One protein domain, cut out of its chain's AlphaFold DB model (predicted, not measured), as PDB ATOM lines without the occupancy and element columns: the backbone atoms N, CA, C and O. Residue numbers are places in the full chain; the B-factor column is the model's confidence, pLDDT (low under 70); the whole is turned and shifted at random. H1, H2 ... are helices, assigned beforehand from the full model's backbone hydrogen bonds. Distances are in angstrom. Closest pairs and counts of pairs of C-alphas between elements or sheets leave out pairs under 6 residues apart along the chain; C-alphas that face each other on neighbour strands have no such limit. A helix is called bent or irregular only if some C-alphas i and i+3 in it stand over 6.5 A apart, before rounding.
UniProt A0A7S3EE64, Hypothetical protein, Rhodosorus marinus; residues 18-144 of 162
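This is residues 18 to 144 of the 162 residues of the protein "Hypothetical protein" of Rhodosorus marinus (UniProt A0A7S3EE64). Five helices form an up-and-down bundle, each running against the one before it, with H4 in the middle, H2 and H3 on one side of it and H5 and H6 on the other. The short H1 lies away from them near one end, and the loop of residues 52 to 64 reaches beyond the other. The 127 printed residues hold six named helices, H1 to H6 in order, and no named strand: all helix. The whole is compact, radius of gyration of the C-alphas 15.4 A, spanning 47 by 32 by 21 A.

H1, residues 18 to 23, touches no helix. H2, residues 32 to 51, and H3, residues 65 to 76, form a hairpin at 36 degrees, only just steep; their closest C-alphas, of Met 50 and Ile 65, are 5.2 A apart. H4, residues 84 to 103, the hub, runs the same way as H2 at a shallow tilt of 8 degrees. H5, residues 105 to 121, forms hairpins with H4 and with H6, residues 128 to 142; the closest C-alphas are those of His 100 and Phe 107, 5.6 A, and of Cys 115 and Val 135, 6.2 A. H4 touches H6 with residues 85 to 89 alone. Every O i to N i+4 pair is within hydrogen-bond range in H1, H2, H3 and H6, but 14 of 16 in H4 and 10 of 13 in H5.

H1 begins at C-alpha 18, (190.860, 41.980, -72.549), and measures 8.5 A; H2 measures 28.0 A, H3 16.6 A. H4, 22.5 A, is irregular, C-alphas 94 and 97 being 7.4 A apart; H5, 23.7 A, only just, with 6.6 A from C-alpha 116 to 119. H6, 21.3 A, ends at C-alpha 142, (229.760, 26.190, -73.310).

The C-alphas farthest apart, of Glu 18 and Gly 58, are 47.8 A apart. The printed part has no cut; the link from H2 to H3 is long. No printed residue is under 70 in pLDDT.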
ATOM      1  N   GLU A  18     191.444  43.104 -71.820       88.31
ATOM      2  CA  GLU A  18     190.860  41.980 -72.549       88.31
ATOM      3  C   GLU A  18     191.110  42.079 -74.056       88.31
ATOM      4  O   GLU A  18     191.629  41.139 -74.654       88.31
ATOM      5  N   GLU A  19     190.872  43.248 -74.658       89.12
ATOM      6  CA  GLU A  19     191.194  43.499 -76.069       89.12
ATOM      7  C   GLU A  19     192.681  43.282 -76.356       89.12
ATOM      8  O   GLU A  19     193.051  42.724 -77.390       89.12
ATOM      9  N   TYR A  20     193.554  43.721 -75.443       88.44
ATOM     10  CA  TYR A  20     194.988  43.511 -75.586       88.44
ATOM     11  C   TYR A  20     195.353  42.027 -75.486       88.44
ATOM     12  O   TYR A  20     196.143  41.544 -76.297       88.44
ATOM     13  N   ARG A  21     194.758  41.292 -74.537       88.88
ATOM     14  CA  ARG A  21     194.951  39.845 -74.369       88.88
ATOM     15  C   ARG A  21     194.510  39.070 -75.609       88.88
ATOM     16  O   ARG A  21     195.277  38.244 -76.104       88.88
ATOM     17  N   MET A  22     193.347  39.388 -76.164       89.06
ATOM     18  CA  MET A  22     192.878  38.798 -77.419       89.06
ATOM     19  C   MET A  22     193.834  39.115 -78.576       89.06
ATOM     20  O   MET A  22     194.221  38.219 -79.325       89.06
ATOM     21  N   ALA A  23     194.314  40.360 -78.680       87.81
ATOM     22  CA  ALA A  23     195.237  40.771 -79.741       87.81
ATOM     23  C   ALA A  23     196.594  40.040 -79.694       87.81
ATOM     24  O   ALA A  23     197.222  39.835 -80.730       87.81
ATOM     25  N   ILE A  24     197.054  39.623 -78.510       86.56
ATOM     26  CA  ILE A  24     198.287  38.831 -78.343       86.56
ATOM     27  C   ILE A  24     198.033  37.314 -78.402       86.56
ATOM     28  O   ILE A  24     198.965  36.532 -78.191       86.56
ATOM     29  N   GLY A  25     196.795  36.909 -78.692       89.12
ATOM     30  CA  GLY A  25     196.411  35.529 -78.961       89.12
ATOM     31  C   GLY A  25     195.906  34.736 -77.759       89.12
ATOM     32  O   GLY A  25     195.939  33.508 -77.839       89.12
ATOM     33  N   TYR A  26     195.478  35.375 -76.662       91.88
ATOM     34  CA  TYR A  26     194.672  34.677 -75.650       91.88
ATOM     35  C   TYR A  26     193.321  34.271 -76.242       91.88
ATOM     36  O   TYR A  26     192.791  34.954 -77.119       91.88
ATOM     37  N   LEU A  27     192.772  33.172 -75.736       93.06
ATOM     38  CA  LEU A  27     191.380  32.795 -75.957       93.06
ATOM     39  C   LEU A  27     190.487  33.364 -74.845       93.06
ATOM     40  O   LEU A  27     190.958  33.707 -73.756       93.06
ATOM     41  N   GLU A  28     189.187  33.454 -75.118       92.25
ATOM     42  CA  GLU A  28     188.194  33.888 -74.135       92.25
ATOM     43  C   GLU A  28     188.214  32.966 -72.903       92.25
ATOM     44  O   GLU A  28     188.238  31.742 -73.028       92.25
ATOM     45  N   GLY A  29     188.264  33.555 -71.704       91.38
ATOM     46  CA  GLY A  29     188.324  32.815 -70.436       91.38
ATOM     47  C   GLY A  29     189.647  32.090 -70.144       91.38
ATOM     48  O   GLY A  29     189.790  31.507 -69.071       91.38
ATOM     49  N   GLU A  30     190.633  32.141 -71.044       93.81
ATOM     50  CA  GLU A  30     191.904  31.430 -70.884       93.81
ATOM     51  C   GLU A  30     192.758  32.051 -69.770       93.81
ATOM     52  O   GLU A  30     192.950  33.270 -69.712       93.81
ATOM     53  N   THR A  31     193.313  31.232 -68.877       95.00
ATOM     54  CA  THR A  31     194.265  31.706 -67.863       95.00
ATOM     55  C   THR A  31     195.649  31.958 -68.472       95.00
ATOM     56  O   THR A  31     195.950  31.559 -69.595       95.00
ATOM     57  N   THR A  32     196.539  32.640 -67.743       91.38
ATOM     58  CA  THR A  32     197.919  32.843 -68.231       91.38
ATOM     59  C   THR A  32     198.683  31.529 -68.370       91.38
ATOM     60  O   THR A  32     199.413  31.371 -69.344       91.38
ATOM     61  N   ASP A  33     198.472  30.580 -67.461       93.25
ATOM     62  CA  ASP A  33     199.152  29.285 -67.514       93.25
ATOM     63  C   ASP A  33     198.659  28.450 -68.701       93.25
ATOM     64  O   ASP A  33     199.478  27.963 -69.478       93.25
ATOM     65  N   GLN A  34     197.341  28.405 -68.938       95.06
ATOM     66  CA  GLN A  34     196.755  27.742 -70.113       95.06
ATOM     67  C   GLN A  34     197.266  28.345 -71.427       95.06
ATOM     68  O   GLN A  34     197.647  27.618 -72.346       95.06
ATOM     69  N   TYR A  35     197.345  29.678 -71.497       93.69
ATOM     70  CA  TYR A  35     197.942  30.370 -72.638       93.69
ATOM     71  C   TYR A  35     199.403  29.942 -72.847       93.69
ATOM     72  O   TYR A  35     199.812  29.661 -73.973       93.69
ATOM     73  N   TYR A  36     200.199  29.849 -71.776       93.81
ATOM     74  CA  TYR A  36     201.616  29.482 -71.870       93.81
ATOM     75  C   TYR A  36     201.774  28.039 -72.341       93.81
ATOM     76  O   TYR A  36     202.549  27.793 -73.263       93.81
ATOM     77  N   GLU A  37     201.013  27.110 -71.767       95.19
ATOM     78  CA  GLU A  37     201.000  25.700 -72.165       95.19
ATOM     79  C   GLU A  37     200.623  25.535 -73.637       95.19
ATOM     80  O   GLU A  37     201.327  24.854 -74.389       95.19
ATOM     81  N   ARG A  38     199.571  26.224 -74.095       95.81
ATOM     82  CA  ARG A  38     199.147  26.177 -75.497       95.81
ATOM     83  C   ARG A  38     200.215  26.726 -76.438       95.81
ATOM     84  O   ARG A  38     200.528  26.097 -77.450       95.81
ATOM     85  N   MET A  39     200.795  27.881 -76.116       94.62
ATOM     86  CA  MET A  39     201.842  28.491 -76.942       94.62
ATOM     87  C   MET A  39     203.116  27.637 -76.977       94.62
ATOM     88  O   MET A  39     203.724  27.494 -78.040       94.62
ATOM     89  N   VAL A  40     203.489  27.013 -75.855       95.25
ATOM     90  CA  VAL A  40     204.579  26.027 -75.777       95.25
ATOM     91  C   VAL A  40     204.273  24.803 -76.631       95.25
ATOM     92  O   VAL A  40     205.159  24.348 -77.350       95.25
ATOM     93  N   GLY A  41     203.040  24.292 -76.616       95.44
ATOM     94  CA  GLY A  41     202.623  23.169 -77.458       95.44
ATOM     95  C   GLY A  41     202.767  23.476 -78.951       95.44
ATOM     96  O   GLY A  41     203.388  22.712 -79.693       95.44
ATOM     97  N   TYR A  42     202.275  24.638 -79.390       94.88
ATOM     98  CA  TYR A  42     202.409  25.081 -80.782       94.88
ATOM     99  C   TYR A  42     203.865  25.274 -81.198       94.88
ATOM    100  O   TYR A  42     204.271  24.810 -82.266       94.88
ATOM    101  N   LEU A  43     204.666  25.927 -80.354       95.44
ATOM    102  CA  LEU A  43     206.075  26.148 -80.647       95.44
ATOM    103  C   LEU A  43     206.866  24.843 -80.642       95.44
ATOM    104  O   LEU A  43     207.741  24.682 -81.488       95.44
ATOM    105  N   SER A  44     206.544  23.908 -79.750       95.38
ATOM    106  CA  SER A  44     207.188  22.594 -79.698       95.38
ATOM    107  C   SER A  44     206.999  21.834 -81.005       95.38
ATOM    108  O   SER A  44     207.980  21.405 -81.612       95.38
ATOM    109  N   LEU A  45     205.755  21.745 -81.491       94.50
ATOM    110  CA  LEU A  45     205.451  21.101 -82.769       94.50
ATOM    111  C   LEU A  45     206.167  21.800 -83.930       94.50
ATOM    112  O   LEU A  45     206.809  21.148 -84.752       94.50
ATOM    113  N   TYR A  46     206.093  23.130 -83.982       94.31
ATOM    114  CA  TYR A  46     206.725  23.897 -85.052       94.31
ATOM    115  C   TYR A  46     208.255  23.734 -85.049       94.31
ATOM    116  O   TYR A  46     208.865  23.546 -86.098       94.31
ATOM    117  N   SER A  47     208.872  23.726 -83.868       95.00
ATOM    118  CA  SER A  47     210.312  23.504 -83.672       95.00
ATOM    119  C   SER A  47     210.734  22.095 -84.088       95.00
ATOM    120  O   SER A  47     211.755  21.923 -84.755       95.00
ATOM    121  N   ALA A  48     209.921  21.086 -83.762       94.50
ATOM    122  CA  ALA A  48     210.160  19.710 -84.176       94.50
ATOM    123  C   ALA A  48     210.131  19.573 -85.706       94.50
ATOM    124  O   ALA A  48     211.040  18.966 -86.278       94.50
ATOM    125  N   ILE A  49     209.157  20.202 -86.376       94.06
ATOM    126  CA  ILE A  49     209.100  20.269 -87.844       94.06
ATOM    127  C   ILE A  49     210.367  20.941 -88.387       94.06
ATOM    128  O   ILE A  49     211.010  20.383 -89.272       94.06
ATOM    129  N   MET A  50     210.779  22.079 -87.816       95.06
ATOM    130  CA  MET A  50     211.950  22.833 -88.282       95.06
ATOM    131  C   MET A  50     213.278  22.089 -88.181       95.06
ATOM    132  O   MET A  50     214.110  22.192 -89.081       95.06
ATOM    133  N   GLN A  51     213.499  21.341 -87.099       93.62
ATOM    134  CA  GLN A  51     214.753  20.604 -86.912       93.62
ATOM    135  C   GLN A  51     214.787  19.257 -87.646       93.62
ATOM    136  O   GLN A  51     215.834  18.612 -87.679       93.62
ATOM    137  N   THR A  52     213.658  18.799 -88.198       92.75
ATOM    138  CA  THR A  52     213.584  17.487 -88.847       92.75
ATOM    139  C   THR A  52     214.378  17.492 -90.150       92.75
ATOM    140  O   THR A  52     214.085  18.245 -91.081       92.75
ATOM    141  N   ASP A  53     215.379  16.615 -90.214       88.06
ATOM    142  CA  ASP A  53     216.209  16.399 -91.393       88.06
ATOM    143  C   ASP A  53     215.639  15.256 -92.240       88.06
ATOM    144  O   ASP A  53     215.662  14.094 -91.837       88.06
ATOM    145  N   LEU A  54     215.133  15.595 -93.426       88.50
ATOM    146  CA  LEU A  54     214.554  14.643 -94.378       88.50
ATOM    147  C   LEU A  54     215.517  14.280 -95.522       88.50
ATOM    148  O   LEU A  54     215.139  13.546 -96.438       88.50
ATOM    149  N   ARG A  55     216.779  14.737 -95.470       85.69
ATOM    150  CA  ARG A  55     217.770  14.495 -96.536       85.69
ATOM    151  C   ARG A  55     218.077  13.017 -96.742       85.69
ATOM    152  O   ARG A  55     218.364  12.622 -97.868       85.69
ATOM    153  N   ALA A  56     217.964  12.196 -95.696       84.25
ATOM    154  CA  ALA A  56     218.101  10.740 -95.797       84.25
ATOM    155  C   ALA A  56     217.081  10.107 -96.766       84.25
ATOM    156  O   ALA A  56     217.339   9.046 -97.320       84.25
ATOM    157  N   PHE A  57     215.954  10.784 -97.007       87.94
ATOM    158  CA  PHE A  57     214.912  10.371 -97.946       87.94
ATOM    159  C   PHE A  57     214.972  11.137 -99.278       87.94
ATOM    160  O   PHE A  57     214.055  11.032-100.085       87.94
ATOM    161  N   GLY A  58     216.013  11.948 -99.507       90.94
ATOM    162  CA  GLY A  58     216.121  12.811-100.688       90.94
ATOM    163  C   GLY A  58     215.133  13.984-100.703       90.94
ATOM    164  O   GLY A  58     214.956  14.616-101.740       90.94
ATOM    165  N   ILE A  59     214.487  14.283 -99.570       92.00
ATOM    166  CA  ILE A  59     213.460  15.323 -99.459       92.00
ATOM    167  C   ILE A  59     214.053  16.550 -98.765       92.00
ATOM    168  O   ILE A  59     214.640  16.456 -97.685       92.00
ATOM    169  N   GLN A  60     213.863  17.726 -99.361       90.94
ATOM    170  CA  GLN A  60     214.137  18.992 -98.690       90.94
ATOM    171  C   GLN A  60     212.953  19.362 -97.792       90.94
ATOM    172  O   GLN A  60     211.817  19.438 -98.257       90.94
ATOM    173  N   ASN A  61     213.219  19.623 -96.513       92.38
ATOM    174  CA  ASN A  61     212.196  20.121 -95.601       92.38
ATOM    175  C   ASN A  61     211.787  21.554 -96.014       92.38
ATOM    176  O   ASN A  61     212.648  22.435 -96.021       92.38
ATOM    177  N   PRO A  62     210.510  21.814 -96.362       90.81
ATOM    178  CA  PRO A  62     210.055  23.142 -96.792       90.81
ATOM    179  C   PRO A  62     210.024  24.175 -95.654       90.81
ATOM    180  O   PRO A  62     209.987  25.381 -95.904       90.81
ATOM    181  N   ILE A  63     210.007  23.708 -94.404       90.75
ATOM    182  CA  ILE A  63     210.080  24.525 -93.197       90.75
ATOM    183  C   ILE A  63     211.293  24.022 -92.419       90.75
ATOM    184  O   ILE A  63     211.136  23.441 -91.356       90.75
ATOM    185  N   GLY A  64     212.489  24.157 -92.987       92.62
ATOM    186  CA  GLY A  64     213.710  23.605 -92.421       92.62
ATOM    187  C   GLY A  64     214.354  24.494 -91.358       92.62
ATOM    188  O   GLY A  64     213.782  25.460 -90.834       92.62
ATOM    189  N   ILE A  65     215.610  24.178 -91.055       95.06
ATOM    190  CA  ILE A  65     216.396  24.837 -90.008       95.06
ATOM    191  C   ILE A  65     216.670  26.328 -90.305       95.06
ATOM    192  O   ILE A  65     216.998  27.110 -89.410       95.06
ATOM    193  N   GLU A  66     216.513  26.771 -91.551       94.25
ATOM    194  CA  GLU A  66     216.543  28.182 -91.944       94.25
ATOM    195  C   GLU A  66     215.363  28.983 -91.372       94.25
ATOM    196  O   GLU A  66     215.516  30.148 -90.980       94.25
ATOM    197  N   LYS A  67     214.185  28.356 -91.247       94.62
ATOM    198  CA  LYS A  67     213.027  28.970 -90.586       94.62
ATOM    199  C   LYS A  67     213.238  29.054 -89.081       94.62
ATOM    200  O   LYS A  67     212.908  30.086 -88.501       94.62
ATOM    201  N   ALA A  68     213.899  28.059 -88.485       95.25
ATOM    202  CA  ALA A  68     214.317  28.103 -87.085       95.25
ATOM    203  C   ALA A  68     215.267  29.281 -86.817       95.25
ATOM    204  O   ALA A  68     215.026  30.061 -85.895       95.25
ATOM    205  N   TRP A  69     216.283  29.483 -87.666       96.75
ATOM    206  CA  TRP A  69     217.175  30.647 -87.562       96.75
ATOM    207  C   TRP A  69     216.408  31.970 -87.665       96.75
ATOM    208  O   TRP A  69     216.607  32.878 -86.859       96.75
ATOM    209  N   THR A  70     215.493  32.070 -88.631       95.12
ATOM    210  CA  THR A  70     214.663  33.268 -88.813       95.12
ATOM    211  C   THR A  70     213.799  33.540 -87.582       95.12
ATOM    212  O   THR A  70     213.699  34.687 -87.149       95.12
ATOM    213  N   TRP A  71     213.186  32.501 -87.011       94.75
ATOM    214  CA  TRP A  71     212.353  32.622 -85.819       94.75
ATOM    215  C   TRP A  71     213.167  33.150 -84.636       94.75
ATOM    216  O   TRP A  71     212.831  34.204 -84.098       94.75
ATOM    217  N   ILE A  72     214.287  32.503 -84.292       96.00
ATOM    218  CA  ILE A  72     215.078  32.914 -83.126       96.00
ATOM    219  C   ILE A  72     215.712  34.293 -83.326       96.00
ATOM    220  O   ILE A  72     215.689  35.101 -82.403       96.00
ATOM    221  N   ALA A  73     216.190  34.618 -84.532       95.31
ATOM    222  CA  ALA A  73     216.731  35.939 -84.838       95.31
ATOM    223  C   ALA A  73     215.679  37.040 -84.644       95.31
ATOM    224  O   ALA A  73     215.972  38.087 -84.070       95.31
ATOM    225  N   LYS A  74     214.436  36.813 -85.078       93.50
ATOM    226  CA  LYS A  74     213.357  37.772 -84.831       93.50
ATOM    227  C   LYS A  74     212.993  37.852 -83.343       93.50
ATOM    228  O   LYS A  74     212.695  38.944 -82.865       93.50
ATOM    229  N   THR A  75     213.032  36.734 -82.617       92.69
ATOM    230  CA  THR A  75     212.723  36.682 -81.179       92.69
ATOM    231  C   THR A  75     213.748  37.452 -80.351       92.69
ATOM    232  O   THR A  75     213.355  38.254 -79.508       92.69
ATOM    233  N   VAL A  76     215.050  37.278 -80.609       94.12
ATOM    234  CA  VAL A  76     216.108  37.991 -79.864       94.12
ATOM    235  C   VAL A  76     216.201  39.479 -80.220       94.12
ATOM    236  O   VAL A  76     216.655  40.267 -79.400       94.12
ATOM    237  N   ASN A  77     215.745  39.877 -81.413       93.19
ATOM    238  CA  ASN A  77     215.686  41.282 -81.844       93.19
ATOM    239  C   ASN A  77     214.373  41.988 -81.457       93.19
ATOM    240  O   ASN A  77     214.163  43.154 -81.790       93.19
ATOM    241  N   SER A  78     213.463  41.281 -80.794       89.56
ATOM    242  CA  SER A  78     212.151  41.780 -80.399       89.56
ATOM    243  C   SER A  78     212.128  42.243 -78.945       89.56
ATOM    244  O   SER A  78     212.907  41.774 -78.118       89.56
ATOM    245  N   LYS A  79     211.169  43.110 -78.591       88.62
ATOM    246  CA  LYS A  79     210.936  43.450 -77.183       88.62
ATOM    247  C   LYS A  79     210.517  42.199 -76.411       88.62
ATOM    248  O   LYS A  79     209.573  41.497 -76.786       88.62
ATOM    249  N   THR A  80     211.214  41.955 -75.312       90.88
ATOM    250  CA  THR A  80     210.988  40.835 -74.403       90.88
ATOM    251  C   THR A  80     209.679  41.003 -73.639       90.88
ATOM    252  O   THR A  80     209.298  42.090 -73.197       90.88
ATOM    253  N   ARG A  81     208.959  39.894 -73.499       90.06
ATOM    254  CA  ARG A  81     207.683  39.777 -72.791       90.06
ATOM    255  C   ARG A  81     207.821  38.690 -71.730       90.06
ATOM    256  O   ARG A  81     208.738  37.876 -71.799       90.06
ATOM    257  N   ARG A  82     206.871  38.620 -70.798       90.62
ATOM    258  CA  ARG A  82     206.875  37.610 -69.724       90.62
ATOM    259  C   ARG A  82     207.006  36.170 -70.245       90.62
ATOM    260  O   ARG A  82     207.730  35.375 -69.661       90.62
ATOM    261  N   ILE A  83     206.370  35.860 -71.379       91.81
ATOM    262  CA  ILE A  83     206.401  34.526 -72.004       91.81
ATOM    263  C   ILE A  83     207.700  34.241 -72.780       91.81
ATOM    264  O   ILE A  83     207.986  33.089 -73.097       91.81
ATOM    265  N   THR A  84     208.508  35.261 -73.099       93.75
ATOM    266  CA  THR A  84     209.677  35.115 -73.982       93.75
ATOM    267  C   THR A  84     210.669  34.085 -73.454       93.75
ATOM    268  O   THR A  84     211.143  33.269 -74.237       93.75
ATOM    269  N   ALA A  85     210.934  34.074 -72.144       94.62
ATOM    270  CA  ALA A  85     211.826  33.093 -71.530       94.62
ATOM    271  C   ALA A  85     211.332  31.654 -71.759       94.62
ATOM    272  O   ALA A  85     212.105  30.797 -72.176       94.62
ATOM    273  N   THR A  86     210.033  31.412 -71.551       95.88
ATOM    274  CA  THR A  86     209.386  30.108 -71.754       95.88
ATOM    275  C   THR A  86     209.499  29.641 -73.201       95.88
ATOM    276  O   THR A  86     209.943  28.527 -73.450       95.88
ATOM    277  N   LEU A  87     209.160  30.497 -74.166       95.88
ATOM    278  CA  LEU A  87     209.236  30.130 -75.583       95.88
ATOM    279  C   LEU A  87     210.678  29.895 -76.037       95.88
ATOM    280  O   LEU A  87     210.948  28.966 -76.795       95.88
ATOM    281  N   LEU A  88     211.611  30.727 -75.569       96.25
ATOM    282  CA  LEU A  88     213.007  30.633 -75.972       96.25
ATOM    283  C   LEU A  88     213.646  29.335 -75.478       96.25
ATOM    284  O   LEU A  88     214.315  28.674 -76.268       96.25
ATOM    285  N   ILE A  89     213.415  28.942 -74.219       97.12
ATOM    286  CA  ILE A  89     213.956  27.674 -73.719       97.12
ATOM    287  C   ILE A  89     213.336  26.472 -74.431       97.12
ATOM    288  O   ILE A  89     214.079  25.612 -74.884       97.12
ATOM    289  N   THR A  90     212.013  26.455 -74.635       96.94
ATOM    290  CA  THR A  90     211.337  25.385 -75.387       96.94
ATOM    291  C   THR A  90     211.935  25.221 -76.784       96.94
ATOM    292  O   THR A  90     212.218  24.109 -77.225       96.94
ATOM    293  N   PHE A  91     212.170  26.330 -77.485       97.19
ATOM    294  CA  PHE A  91     212.796  26.293 -78.800       97.19
ATOM    295  C   PHE A  91     214.244  25.785 -78.740       97.19
ATOM    296  O   PHE A  91     214.633  24.970 -79.573       97.19
ATOM    297  N   LEU A  92     215.052  26.246 -77.780       97.19
ATOM    298  CA  LEU A  92     216.453  25.826 -77.639       97.19
ATOM    299  C   LEU A  92     216.574  24.334 -77.303       97.19
ATOM    300  O   LEU A  92     217.407  23.654 -77.898       97.19
ATOM    301  N   GLU A  93     215.713  23.816 -76.429       96.19
ATOM    302  CA  GLU A  93     215.665  22.394 -76.063       96.19
ATOM    303  C   GLU A  93     215.341  21.496 -77.274       96.19
ATOM    304  O   GLU A  93     215.829  20.371 -77.345       96.19
ATOM    305  N   ILE A  94     214.566  21.988 -78.251       96.31
ATOM    306  CA  ILE A  94     214.140  21.208 -79.428       96.31
ATOM    307  C   ILE A  94     215.057  21.429 -80.640       96.31
ATOM    308  O   ILE A  94     215.484  20.478 -81.291       96.31
ATOM    309  N   CYS A  95     215.366  22.678 -80.983       96.31
ATOM    310  CA  CYS A  95     216.137  23.019 -82.180       96.31
ATOM    311  C   CYS A  95     217.637  23.198 -81.918       96.31
ATOM    312  O   CYS A  95     218.413  23.177 -82.875       96.31
ATOM    313  N   GLY A  96     218.065  23.386 -80.665       96.75
ATOM    314  CA  GLY A  96     219.424  23.820 -80.323       96.75
ATOM    315  C   GLY A  96     220.515  22.918 -80.892       96.75
ATOM    316  O   GLY A  96     221.468  23.411 -81.497       96.75
ATOM    317  N   TYR A  97     220.338  21.599 -80.792       96.25
ATOM    318  CA  TYR A  97     221.270  20.618 -81.351       96.25
ATOM    319  C   TYR A  97     221.462  20.781 -82.867       96.25
ATOM    320  O   TYR A  97     222.588  20.887 -83.358       96.25
ATOM    321  N   GLU A  98     220.366  20.846 -83.626       95.69
ATOM    322  CA  GLU A  98     220.447  20.936 -85.086       95.69
ATOM    323  C   GLU A  98     220.921  22.317 -85.553       95.69
ATOM    324  O   GLU A  98     221.684  22.438 -86.517       95.69
ATOM    325  N   MET A  99     220.558  23.366 -84.812       97.31
ATOM    326  CA  MET A  99     221.093  24.707 -85.015       97.31
ATOM    327  C   MET A  99     222.606  24.760 -84.809       97.31
ATOM    328  O   MET A  99     223.312  25.369 -85.617       97.31
ATOM    329  N   HIS A 100     223.124  24.104 -83.768       97.06
ATOM    330  CA  HIS A 100     224.560  24.015 -83.552       97.06
ATOM    331  C   HIS A 100     225.259  23.287 -84.704       97.06
ATOM    332  O   HIS A 100     226.234  23.811 -85.250       97.06
ATOM    333  N   ARG A 101     224.743  22.123 -85.123       95.62
ATOM    334  CA  ARG A 101     225.308  21.351 -86.244       95.62
ATOM    335  C   ARG A 101     225.363  22.156 -87.540       95.62
ATOM    336  O   ARG A 101     226.358  22.077 -88.262       95.62
ATOM    337  N   THR A 102     224.321  22.943 -87.802       95.88
ATOM    338  CA  THR A 102     224.176  23.720 -89.038       95.88
ATOM    339  C   THR A 102     225.012  25.002 -89.028       95.88
ATOM    340  O   THR A 102     225.758  25.259 -89.969       95.88
ATOM    341  N   TYR A 103     224.921  25.808 -87.964       97.56
ATOM    342  CA  TYR A 103     225.464  27.176 -87.943       97.56
ATOM    343  C   TYR A 103     226.730  27.344 -87.095       97.56
ATOM    344  O   TYR A 103     227.382  28.391 -87.162       97.56
ATOM    345  N   ARG A 104     227.099  26.328 -86.300       96.06
ATOM    346  CA  ARG A 104     228.338  26.250 -85.510       96.06
ATOM    347  C   ARG A 104     228.613  27.542 -84.732       96.06
ATOM    348  O   ARG A 104     227.859  27.888 -83.827       96.06
ATOM    349  N   LEU A 105     229.654  28.284 -85.123       97.06
ATOM    350  CA  LEU A 105     230.097  29.518 -84.472       97.06
ATOM    351  C   LEU A 105     229.015  30.603 -84.425       97.06
ATOM    352  O   LEU A 105     228.985  31.379 -83.473       97.06
ATOM    353  N   GLN A 106     228.125  30.678 -85.420       98.06
ATOM    354  CA  GLN A 106     227.054  31.680 -85.406       98.06
ATOM    355  C   GLN A 106     225.997  31.344 -84.354       98.06
ATOM    356  O   GLN A 106     225.528  32.238 -83.653       98.06
ATOM    357  N   PHE A 107     225.692  30.056 -84.168       98.19
ATOM    358  CA  PHE A 107     224.849  29.621 -83.059       98.19
ATOM    359  C   PHE A 107     225.529  29.896 -81.710       98.19
ATOM    360  O   PHE A 107     224.887  30.406 -80.800       98.19
ATOM    361  N   SER A 108     226.846  29.693 -81.596       97.81
ATOM    362  CA  SER A 108     227.568  30.023 -80.360       97.81
ATOM    363  C   SER A 108     227.505  31.512 -80.004       97.81
ATOM    364  O   SER A 108     227.361  31.863 -78.835       97.81
ATOM    365  N   LYS A 109     227.594  32.404 -81.000       98.19
ATOM    366  CA  LYS A 109     227.399  33.849 -80.788       98.19
ATOM    367  C   LYS A 109     225.975  34.161 -80.339       98.19
ATOM    368  O   LYS A 109     225.800  34.984 -79.447       98.19
ATOM    369  N   LEU A 110     224.986  33.491 -80.926       98.31
ATOM    370  CA  LEU A 110     223.580  33.653 -80.569       98.31
ATOM    371  C   LEU A 110     223.302  33.223 -79.123       98.31
ATOM    372  O   LEU A 110     222.672  33.970 -78.387       98.31
ATOM    373  N   VAL A 111     223.821  32.072 -78.683       98.00
ATOM    374  CA  VAL A 111     223.677  31.616 -77.288       98.00
ATOM    375  C   VAL A 111     224.313  32.620 -76.322       98.00
ATOM    376  O   VAL A 111     223.681  33.026 -75.352       98.00
ATOM    377  N   LYS A 112     225.519  33.119 -76.629       97.81
ATOM    378  CA  LYS A 112     226.171  34.170 -75.824       97.81
ATOM    379  C   LYS A 112     225.358  35.466 -75.776       97.81
ATOM    380  O   LYS A 112     225.260  36.075 -74.716       97.81
ATOM    381  N   LEU A 113     224.778  35.887 -76.903       98.25
ATOM    382  CA  LEU A 113     223.892  37.052 -76.969       98.25
ATOM    383  C   LEU A 113     222.679  36.862 -76.051       98.25
ATOM    384  O   LEU A 113     222.350  37.755 -75.273       98.25
ATOM    385  N   ILE A 114     222.047  35.688 -76.110       97.81
ATOM    386  CA  ILE A 114     220.886  35.358 -75.280       97.81
ATOM    387  C   ILE A 114     221.248  35.449 -73.795       97.81
ATOM    388  O   ILE A 114     220.603  36.194 -73.058       97.81
ATOM    389  N   CYS A 115     222.301  34.750 -73.365       96.94
ATOM    390  CA  CYS A 115     222.687  34.698 -71.956       96.94
ATOM    391  C   CYS A 115     223.142  36.062 -71.418       96.94
ATOM    392  O   CYS A 115     222.748  36.450 -70.322       96.94
ATOM    393  N   ASN A 116     223.945  36.803 -72.188       96.88
ATOM    394  CA  ASN A 116     224.631  37.992 -71.676       96.88
ATOM    395  C   ASN A 116     223.865  39.296 -71.914       96.88
ATOM    396  O   ASN A 116     224.088  40.262 -71.189       96.88
ATOM    397  N   GLN A 117     223.023  39.363 -72.950       96.75
ATOM    398  CA  GLN A 117     222.373  40.611 -73.366       96.75
ATOM    399  C   GLN A 117     220.850  40.527 -73.346       96.75
ATOM    400  O   GLN A 117     220.217  41.506 -72.972       96.75
ATOM    401  N   LEU A 118     220.252  39.383 -73.697       96.00
ATOM    402  CA  LEU A 118     218.792  39.264 -73.763       96.00
ATOM    403  C   LEU A 118     218.147  38.999 -72.396       96.00
ATOM    404  O   LEU A 118     217.154  39.636 -72.062       96.00
ATOM    405  N   ILE A 119     218.695  38.085 -71.587       95.69
ATOM    406  CA  ILE A 119     218.143  37.785 -70.250       95.69
ATOM    407  C   ILE A 119     218.007  39.050 -69.378       95.69
ATOM    408  O   ILE A 119     216.938  39.238 -68.792       95.69
ATOM    409  N   PRO A 120     219.000  39.964 -69.318       95.62
ATOM    410  CA  PRO A 120     218.869  41.212 -68.564       95.62
ATOM    411  C   PRO A 120     217.702  42.114 -68.991       95.62
ATOM    412  O   PRO A 120     217.285  42.966 -68.209       95.62
ATOM    413  N   THR A 121     217.164  41.959 -70.208       95.50
ATOM    414  CA  THR A 121     216.024  42.758 -70.685       95.50
ATOM    415  C   THR A 121     214.673  42.124 -70.359       95.50
ATOM    416  O   THR A 121     213.636  42.705 -70.689       95.50
ATOM    417  N   PHE A 122     214.622  40.940 -69.744       94.31
ATOM    418  CA  PHE A 122     213.355  40.302 -69.383       94.31
ATOM    419  C   PHE A 122     212.568  41.133 -68.352       94.31
ATOM    420  O   PHE A 122     213.155  41.704 -67.429       94.31
ATOM    421  N   PRO A 123     211.226  41.210 -68.476       92.12
ATOM    422  CA  PRO A 123     210.384  41.827 -67.453       92.12
ATOM    423  C   PRO A 123     210.615  41.209 -66.068       92.12
ATOM    424  O   PRO A 123     210.802  39.997 -65.959       92.12
ATOM    425  N   ARG A 124     210.543  42.022 -65.005       89.94
ATOM    426  CA  ARG A 124     210.776  41.579 -63.611       89.94
ATOM    427  C   ARG A 124     209.826  40.471 -63.149       89.94
ATOM    428  O   ARG A 124     210.174  39.699 -62.269       89.94
ATOM    429  N   ASP A 125     208.635  40.414 -63.728       87.19
ATOM    430  CA  ASP A 125     207.574  39.448 -63.444       87.19
ATOM    431  C   ASP A 125     207.574  38.252 -64.415       87.19
ATOM    432  O   ASP A 125     206.575  37.526 -64.523       87.19
ATOM    433  N   SER A 126     208.672  38.052 -65.152       87.19
ATOM    434  CA  SER A 126     208.883  36.856 -65.969       87.19
ATOM    435  C   SER A 126     209.102  35.631 -65.074       87.19
ATOM    436  O   SER A 126     209.740  35.749 -64.026       87.19
ATOM    437  N   PRO A 127     208.628  34.437 -65.472       87.75
ATOM    438  CA  PRO A 127     208.831  33.232 -64.680       87.75
ATOM    439  C   PRO A 127     210.333  32.931 -64.470       87.75
ATOM    440  O   PRO A 127     211.087  32.862 -65.450       87.75
ATOM    441  N   PRO A 128     210.790  32.710 -63.221       91.88
ATOM    442  CA  PRO A 128     212.209  32.488 -62.939       91.88
ATOM    443  C   PRO A 128     212.708  31.149 -63.500       91.88
ATOM    444  O   PRO A 128     213.810  31.083 -64.034       91.88
ATOM    445  N   GLY A 129     211.879  30.098 -63.467       95.88
ATOM    446  CA  GLY A 129     212.254  28.750 -63.912       95.88
ATOM    447  C   GLY A 129     212.761  28.674 -65.363       95.88
ATOM    448  O   GLY A 129     213.867  28.185 -65.587       95.88
ATOM    449  N   PRO A 130     212.004  29.150 -66.370       96.19
ATOM    450  CA  PRO A 130     212.477  29.240 -67.754       96.19
ATOM    451  C   PRO A 130     213.769  30.046 -67.915       96.19
ATOM    452  O   PRO A 130     214.656  29.623 -68.648       96.19
ATOM    453  N   THR A 131     213.908  31.163 -67.198       96.12
ATOM    454  CA  THR A 131     215.119  31.998 -67.253       96.12
ATOM    455  C   THR A 131     216.342  31.231 -66.753       96.12
ATOM    456  O   THR A 131     217.358  31.184 -67.444       96.12
ATOM    457  N   THR A 132     216.229  30.551 -65.607       97.25
ATOM    458  CA  THR A 132     217.292  29.689 -65.068       97.25
ATOM    459  C   THR A 132     217.664  28.577 -66.044       97.25
ATOM    460  O   THR A 132     218.846  28.318 -66.250       97.25
ATOM    461  N   ARG A 133     216.685  27.950 -66.706       97.44
ATOM    462  CA  ARG A 133     216.958  26.900 -67.700       97.44
ATOM    463  C   ARG A 133     217.713  27.413 -68.928       97.44
ATOM    464  O   ARG A 133     218.557  26.689 -69.438       97.44
ATOM    465  N   ILE A 134     217.483  28.654 -69.372       97.69
ATOM    466  CA  ILE A 134     218.288  29.264 -70.452       97.69
ATOM    467  C   ILE A 134     219.748  29.421 -70.015       97.69
ATOM    468  O   ILE A 134     220.653  29.164 -70.808       97.69
ATOM    469  N   VAL A 135     219.988  29.832 -68.766       97.38
ATOM    470  CA  VAL A 135     221.350  29.949 -68.223       97.38
ATOM    471  C   VAL A 135     222.027  28.580 -68.186       97.38
ATOM    472  O   VAL A 135     223.117  28.440 -68.733       97.38
ATOM    473  N   VAL A 136     221.351  27.567 -67.634       97.56
ATOM    474  CA  VAL A 136     221.860  26.186 -67.579       97.56
ATOM    475  C   VAL A 136     222.169  25.660 -68.982       97.56
ATOM    476  O   VAL A 136     223.281  25.194 -69.215       97.56
ATOM    477  N   PHE A 137     221.253  25.831 -69.942       97.56
ATOM    478  CA  PHE A 137     221.483  25.461 -71.342       97.56
ATOM    479  C   PHE A 137     222.740  26.137 -71.910       97.56
ATOM    480  O   PHE A 137     223.550  25.501 -72.581       97.56
ATOM    481  N   GLY A 138     222.923  27.435 -71.647       97.50
ATOM    482  CA  GLY A 138     224.100  28.181 -72.093       97.50
ATOM    483  C   GLY A 138     225.407  27.672 -71.482       97.50
ATOM    484  O   GLY A 138     226.422  27.600 -72.179       97.50
ATOM    485  N   GLU A 139     225.390  27.295 -70.203       97.38
ATOM    486  CA  GLU A 139     226.540  26.714 -69.505       97.38
ATOM    487  C   GLU A 139     226.896  25.317 -70.023       97.38
ATOM    488  O   GLU A 139     228.064  25.053 -70.310       97.38
ATOM    489  N   GLU A 140     225.908  24.434 -70.170       96.50
ATOM    490  CA  GLU A 140     226.082  23.095 -70.744       96.50
ATOM    491  C   GLU A 140     226.635  23.198 -72.168       96.50
ATOM    492  O   GLU A 140     227.668  22.601 -72.492       96.50
ATOM    493  N   TYR A 141     226.048  24.078 -72.982       96.44
ATOM    494  CA  TYR A 141     226.526  24.355 -74.329       96.44
ATOM    495  C   TYR A 141     227.988  24.831 -74.347       96.44
ATOM    496  O   TYR A 141     228.780  24.378 -75.176       96.44
ATOM    497  N   ALA A 142     228.382  25.712 -73.422       95.50
ATOM    498  CA  ALA A 142     229.760  26.190 -73.310       95.50
ATOM    499  C   ALA A 142     230.755  25.087 -72.902       95.50
ATOM    500  O   ALA A 142     231.920  25.151 -73.293       95.50
ATOM    501  N   ARG A 143     230.301  24.061 -72.168       95.81
ATOM    502  CA  ARG A 143     231.084  22.856 -71.835       95.81
ATOM    503  C   ARG A 143     231.126  21.831 -72.977       95.81
ATOM    504  O   ARG A 143     231.765  20.793 -72.830       95.81
ATOM    505  N   GLY A 144     230.461  22.100 -74.102       92.00
ATOM    506  CA  GLY A 144     230.325  21.153 -75.211       92.00
ATOM    507  C   GLY A 144     229.294  20.052 -74.952       92.00
ATOM    508  O   GLY A 144     229.291  19.047 -75.657       92.00
TER     509      GLY A 144